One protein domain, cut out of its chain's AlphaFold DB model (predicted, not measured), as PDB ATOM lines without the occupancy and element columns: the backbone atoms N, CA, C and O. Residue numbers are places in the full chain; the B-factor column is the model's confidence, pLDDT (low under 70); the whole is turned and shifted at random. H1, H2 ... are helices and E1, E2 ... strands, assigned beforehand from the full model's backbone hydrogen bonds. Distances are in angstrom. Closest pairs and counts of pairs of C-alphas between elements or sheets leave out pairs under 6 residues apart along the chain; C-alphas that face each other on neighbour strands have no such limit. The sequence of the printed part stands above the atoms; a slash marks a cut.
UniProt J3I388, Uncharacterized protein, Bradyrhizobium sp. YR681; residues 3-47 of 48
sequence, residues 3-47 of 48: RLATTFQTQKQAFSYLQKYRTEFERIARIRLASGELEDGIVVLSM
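This is residues 3 to 47 of the 48 residues of an uncharacterized protein of Bradyrhizobium sp. YR681 (UniProt J3I388). A small ribbon of two parallel strands, E1 and E2, spans the open side of an L made by two helices, H1 and H2, with H2 packed on E2. The printed part has 45 residues with two named helices and two named strands, in the order E1, H1, H2, E2: a mixed class. It is flat, spanning 30 by 21 by 10 A, and only just compact, close to loose, with a radius of gyration of the C-alphas of 11.1 A.

E1 is residues 3 to 5, from C-alpha 3 at (-35.895, 35.002, -20.115). E2 is residues 43 to 46, 10.2 A long, ending at C-alpha 46 (-42.482, 30.743, -16.547). H2, residues 22 to 35, is 20.0 A long; H1, residues 11 to 20, is 14.1 A.

E1 and E2 are parallel at 22 degrees; N 5 and O 45 are within hydrogen-bond range, 2.8 A. E1, H1, H2 and E2 form a strand-helix-strand unit, two parallel neighbour strands with helices between, with a left-handed crossover. The closest C-alphas of H2 and E2, Ala 29 and Val 43, are 6.4 A apart. H1 and H2 are close but not clearly touching, Leu 18 to Phe 25 at 7.7 A between C-alphas, and about perpendicular at 85 degrees. H1 and E2 are apart. In H1 and H2 every O i to N i+4 pair is within hydrogen-bond range.

The farthest C-alphas, Gln 9 and Ala 34, are 31.0 A apart. The printed part has no cut and no long link; no printed residue is under 70 in pLDDT.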
ATOM      1  N   ARG A   3     -36.439  35.930 -21.115       88.62
ATOM      2  CA  ARG A   3     -35.895  35.002 -20.115       88.62
ATOM      3  C   ARG A   3     -36.950  33.955 -19.770       88.62
ATOM      4  O   ARG A   3     -38.115  34.284 -19.569       88.62
ATOM      5  N   LEU A   4     -36.525  32.699 -19.698       88.31
ATOM      6  CA  LEU A   4     -37.369  31.573 -19.311       88.31
ATOM      7  C   LEU A   4     -36.972  31.131 -17.903       88.31
ATOM      8  O   LEU A   4     -35.849  30.671 -17.701       88.31
ATOM      9  N   ALA A   5     -37.877  31.285 -16.943       89.50
ATOM     10  CA  ALA A   5     -37.764  30.683 -15.622       89.50
ATOM     11  C   ALA A   5     -38.392  29.284 -15.668       89.50
ATOM     12  O   ALA A   5     -39.454  29.108 -16.256       89.50
ATOM     13  N   THR A   6     -37.748  28.281 -15.084       89.75
ATOM     14  CA  THR A   6     -38.222  26.888 -15.103       89.75
ATOM     15  C   THR A   6     -37.857  26.188 -13.804       89.75
ATOM     16  O   THR A   6     -36.876  26.572 -13.162       89.75
ATOM     17  N   THR A   7     -38.617  25.155 -13.429       91.44
ATOM     18  CA  THR A   7     -38.273  24.281 -12.299       91.44
ATOM     19  C   THR A   7     -37.539  23.004 -12.725       91.44
ATOM     20  O   THR A   7     -37.157  22.193 -11.877       91.44
ATOM     21  N   PHE A   8     -37.272  22.823 -14.026       91.62
ATOM     22  CA  PHE A   8     -36.497  21.686 -14.514       91.62
ATOM     23  C   PHE A   8     -35.092  21.656 -13.907       91.62
ATOM     24  O   PHE A   8     -34.351  22.636 -13.922       91.62
ATOM     25  N   GLN A   9     -34.693  20.473 -13.449       89.75
ATOM     26  CA  GLN A   9     -33.386  20.250 -12.828       89.75
ATOM     27  C   GLN A   9     -32.236  20.299 -13.840       89.75
ATOM     28  O   GLN A   9     -31.081  20.483 -13.466       89.75
ATOM     29  N   THR A  10     -32.535  20.105 -15.129       92.69
ATOM     30  CA  THR A  10     -31.524  20.083 -16.187       92.69
ATOM     31  C   THR A  10     -31.907  20.986 -17.348       92.69
ATOM     32  O   THR A  10     -33.066  21.060 -17.761       92.69
ATOM     33  N   GLN A  11     -30.893  21.595 -17.965       91.31
ATOM     34  CA  GLN A  11     -31.075  22.369 -19.193       91.31
ATOM     35  C   GLN A  11     -31.687  21.522 -20.316       91.31
ATOM     36  O   GLN A  11     -32.505  22.021 -21.078       91.31
ATOM     37  N   LYS A  12     -31.352  20.226 -20.408       94.44
ATOM     38  CA  LYS A  12     -31.898  19.328 -21.440       94.44
ATOM     39  C   LYS A  12     -33.421  19.204 -21.348       94.44
ATOM     40  O   LYS A  12     -34.095  19.254 -22.375       94.44
ATOM     41  N   GLN A  13     -33.959  19.057 -20.139       92.19
ATOM     42  CA  GLN A  13     -35.406  19.019 -19.920       92.19
ATOM     43  C   GLN A  13     -36.049  20.362 -20.279       92.19
ATOM     44  O   GLN A  13     -37.015  20.378 -21.040       92.19
ATOM     45  N   ALA A  14     -35.450  21.474 -19.840       92.00
ATOM     46  CA  ALA A  14     -35.922  22.815 -20.174       92.00
ATOM     47  C   ALA A  14     -35.943  23.075 -21.685       92.00
ATOM     48  O   ALA A  14     -36.949  23.535 -22.221       92.00
ATOM     49  N   PHE A  15     -34.880  22.707 -22.402       93.12
ATOM     50  CA  PHE A  15     -34.817  22.850 -23.855       93.12
ATOM     51  C   PHE A  15     -35.811  21.944 -24.575       93.12
ATOM     52  O   PHE A  15     -36.457  22.389 -25.523       93.12
ATOM     53  N   SER A  16     -35.974  20.696 -24.128       94.25
ATOM     54  CA  SER A  16     -36.964  19.788 -24.712       94.25
ATOM     55  C   SER A  16     -38.387  20.320 -24.532       94.25
ATOM     56  O   SER A  16     -39.192  20.241 -25.459       94.25
ATOM     57  N   TYR A  17     -38.695  20.875 -23.359       93.62
ATOM     58  CA  TYR A  17     -39.993  21.475 -23.075       93.62
ATOM     59  C   TYR A  17     -40.206  22.759 -23.886       93.62
ATOM     60  O   TYR A  17     -41.234  22.901 -24.548       93.62
ATOM     61  N   LEU A  18     -39.208  23.649 -23.929       92.38
ATOM     62  CA  LEU A  18     -39.232  24.848 -24.767       92.38
ATOM     63  C   LEU A  18     -39.496  24.498 -26.231       92.38
ATOM     64  O   LEU A  18     -40.357  25.114 -26.848       92.38
ATOM     65  N   GLN A  19     -38.787  23.514 -26.790       94.44
ATOM     66  CA  GLN A  19     -38.998  23.116 -28.180       94.44
ATOM     67  C   GLN A  19     -40.414  22.595 -28.418       94.44
ATOM     68  O   GLN A  19     -41.043  22.983 -29.402       94.44
ATOM     69  N   LYS A  20     -40.935  21.769 -27.506       95.75
ATOM     70  CA  LYS A  20     -42.284  21.203 -27.616       95.75
ATOM     71  C   LYS A  20     -43.378  22.277 -27.618       95.75
ATOM     72  O   LYS A  20     -44.372  22.120 -28.319       95.75
ATOM     73  N   TYR A  21     -43.194  23.361 -26.865       94.12
ATOM     74  CA  TYR A  21     -44.200  24.417 -26.679       94.12
ATOM     75  C   TYR A  21     -43.775  25.771 -27.258       94.12
ATOM     76  O   TYR A  21     -44.301  26.816 -26.874       94.12
ATOM     77  N   ARG A  22     -42.827  25.770 -28.203       94.00
ATOM     78  CA  ARG A  22     -42.178  26.982 -28.715       94.00
ATOM     79  C   ARG A  22     -43.177  28.036 -29.194       94.00
ATOM     80  O   ARG A  22     -43.083  29.189 -28.786       94.00
ATOM     81  N   THR A  23     -44.138  27.639 -30.025       95.88
ATOM     82  CA  THR A  23     -45.141  28.551 -30.599       95.88
ATOM     83  C   THR A  23     -45.974  29.237 -29.519       95.88
ATOM     84  O   THR A  23     -46.276  30.423 -29.632       95.88
ATOM     85  N   GLU A  24     -46.311  28.516 -28.449       94.50
ATOM     86  CA  GLU A  24     -47.104  29.062 -27.350       94.50
ATOM     87  C   GLU A  24     -46.294  30.063 -26.525       94.50
ATOM     88  O   GLU A  24     -46.770  31.159 -26.233       94.50
ATOM     89  N   PHE A  25     -45.028  29.751 -26.236       93.75
ATOM     90  CA  PHE A  25     -44.141  30.694 -25.557       93.75
ATOM     91  C   PHE A  25     -43.881  31.955 -26.379       93.75
ATOM     92  O   PHE A  25     -43.898  33.052 -25.826       93.75
ATOM     93  N   GLU A  26     -43.699  31.833 -27.696       94.31
ATOM     94  CA  GLU A  26     -43.568  32.995 -28.579       94.31
ATOM     95  C   GLU A  26     -44.852  33.840 -28.598       94.31
ATOM     96  O   GLU A  26     -44.778  35.070 -28.566       94.31
ATOM     97  N   ARG A  27     -46.029  33.202 -28.602       95.31
ATOM     98  CA  ARG A  27     -47.324  33.894 -28.535       95.31
ATOM     99  C   ARG A  27     -47.461  34.682 -27.232       95.31
ATOM    100  O   ARG A  27     -47.764  35.873 -27.278       95.31
ATOM    101  N   ILE A  28     -47.189  34.051 -26.090       93.62
ATOM    102  CA  ILE A  28     -47.250  34.703 -24.773       93.62
ATOM    103  C   ILE A  28     -46.213  35.827 -24.684       93.62
ATOM    104  O   ILE A  28     -46.545  36.917 -24.222       93.62
ATOM    105  N   ALA A  29     -44.988  35.613 -25.183       94.06
ATOM    106  CA  ALA A  29     -43.952  36.643 -25.189       94.06
ATOM    107  C   ALA A  29     -44.399  37.908 -25.929       94.06
ATOM    108  O   ALA A  29     -44.183  39.014 -25.441       94.06
ATOM    109  N   ARG A  30     -45.043  37.753 -27.093       94.56
ATOM    110  CA  ARG A  30     -45.562  38.885 -27.875       94.56
ATOM    111  C   ARG A  30     -46.682  39.618 -27.151       94.56
ATOM    112  O   ARG A  30     -46.696  40.843 -27.177       94.56
ATOM    113  N   ILE A  31     -47.590  38.885 -26.504       95.06
ATOM    114  CA  ILE A  31     -48.680  39.481 -25.722       95.06
ATOM    115  C   ILE A  31     -48.107  40.313 -24.572       95.06
ATOM    116  O   ILE A  31     -48.452  41.483 -24.458       95.06
ATOM    117  N   ARG A  32     -47.177  39.748 -23.790       93.12
ATOM    118  CA  ARG A  32     -46.530  40.453 -22.668       93.12
ATOM    119  C   ARG A  32     -45.715  41.659 -23.116       93.12
ATOM    120  O   ARG A  32     -45.758  42.712 -22.493       93.12
ATOM    121  N   LEU A  33     -44.998  41.526 -24.231       93.81
ATOM    122  CA  LEU A  33     -44.264  42.643 -24.814       93.81
ATOM    123  C   LEU A  33     -45.207  43.785 -25.214       93.81
ATOM    124  O   LEU A  33     -44.900  44.944 -24.955       93.81
ATOM    125  N   ALA A  34     -46.352  43.463 -25.820       94.19
ATOM    126  CA  ALA A  34     -47.349  44.452 -26.213       94.19
ATOM    127  C   ALA A  34     -48.062  45.091 -25.008       94.19
ATOM    128  O   ALA A  34     -48.430  46.261 -25.087       94.19
ATOM    129  N   SER A  35     -48.240  44.358 -23.903       92.81
ATOM    130  CA  SER A  35     -48.817  44.890 -22.661       92.81
ATOM    131  C   SER A  35     -47.815  45.652 -21.787       92.81
ATOM    132  O   SER A  35     -48.223  46.295 -20.824       92.81
ATOM    133  N   GLY A  36     -46.519  45.620 -22.118       91.56
ATOM    134  CA  GLY A  36     -45.466  46.252 -21.320       91.56
ATOM    135  C   GLY A  36     -45.107  45.483 -20.043       91.56
ATOM    136  O   GLY A  36     -44.421  46.029 -19.183       91.56
ATOM    137  N   GLU A  37     -45.532  44.221 -19.922       89.69
ATOM    138  CA  GLU A  37     -45.173  43.307 -18.829       89.69
ATOM    139  C   GLU A  37     -43.709  42.858 -18.962       89.69
ATOM    140  O   GLU A  37     -43.395  41.756 -19.427       89.69
ATOM    141  N   LEU A  38     -42.805  43.761 -18.590       90.75
ATOM    142  CA  LEU A  38     -41.361  43.598 -18.688       90.75
ATOM    143  C   LEU A  38     -40.722  43.706 -17.301       90.75
ATOM    144  O   LEU A  38     -41.002  44.640 -16.555       90.75
ATOM    145  N   GLU A  39     -39.798  42.800 -16.997       91.88
ATOM    146  CA  GLU A  39     -38.906  42.891 -15.839       91.88
ATOM    147  C   GLU A  39     -37.539  43.368 -16.332       91.88
ATOM    148  O   GLU A  39     -36.923  42.710 -17.171       91.88
ATOM    149  N   ASP A  40     -37.087  44.543 -15.886       90.12
ATOM    150  CA  ASP A  40     -35.835  45.175 -16.342       90.12
ATOM    151  C   ASP A  40     -35.714  45.273 -17.880       90.12
ATOM    152  O   ASP A  40     -34.642  45.114 -18.467       90.12
ATOM    153  N   GLY A  41     -36.842  45.492 -18.568       88.62
ATOM    154  CA  GLY A  41     -36.903  45.537 -20.036       88.62
ATOM    155  C   GLY A  41     -36.853  44.163 -20.724       88.62
ATOM    156  O   GLY A  41     -36.701  44.082 -21.947       88.62
ATOM    157  N   ILE A  42     -36.984  43.072 -19.966       90.31
ATOM    158  CA  ILE A  42     -36.965  41.689 -20.448       90.31
ATOM    159  C   ILE A  42     -38.338  41.055 -20.222       90.31
ATOM    160  O   ILE A  42     -38.907  41.124 -19.138       90.31
ATOM    161  N   VAL A  43     -38.863  40.370 -21.240       91.56
ATOM    162  CA  VAL A  43     -40.056  39.536 -21.057       91.56
ATOM    163  C   VAL A  43     -39.647  38.276 -20.300       91.56
ATOM    164  O   VAL A  43     -38.876  37.461 -20.821       91.56
ATOM    165  N   VAL A  44     -40.164  38.103 -19.089       91.44
ATOM    166  CA  VAL A  44     -39.984  36.877 -18.305       91.44
ATOM    167  C   VAL A  44     -41.176  35.965 -18.544       91.44
ATOM    168  O   VAL A  44     -42.326  36.399 -18.487       91.44
ATOM    169  N   LEU A  45     -40.909  34.697 -18.845       89.50
ATOM    170  CA  LEU A  45     -41.916  33.646 -18.964       89.50
ATOM    171  C   LEU A  45     -41.590  32.526 -17.981       89.50
ATOM    172  O   LEU A  45     -40.420  32.190 -17.797       89.50
ATOM    173  N   SER A  46     -42.625  31.906 -17.423       88.69
ATOM    174  CA  SER A  46     -42.482  30.743 -16.547       88.69
ATOM    175  C   SER A  46     -42.838  29.463 -17.297       88.69
ATOM    176  O   SER A  46     -43.881  29.376 -17.947       88.69
ATOM    177  N   MET A  47     -41.961  28.475 -17.198       86.56
ATOM    178  CA  MET A  47     -42.158  27.092 -17.614       86.56
ATOM    179  C   MET A  47     -42.379  26.231 -16.372       86.56
ATOM    180  O   MET A  47     -41.969  26.616 -15.273       86.56
TER     181      MET A  47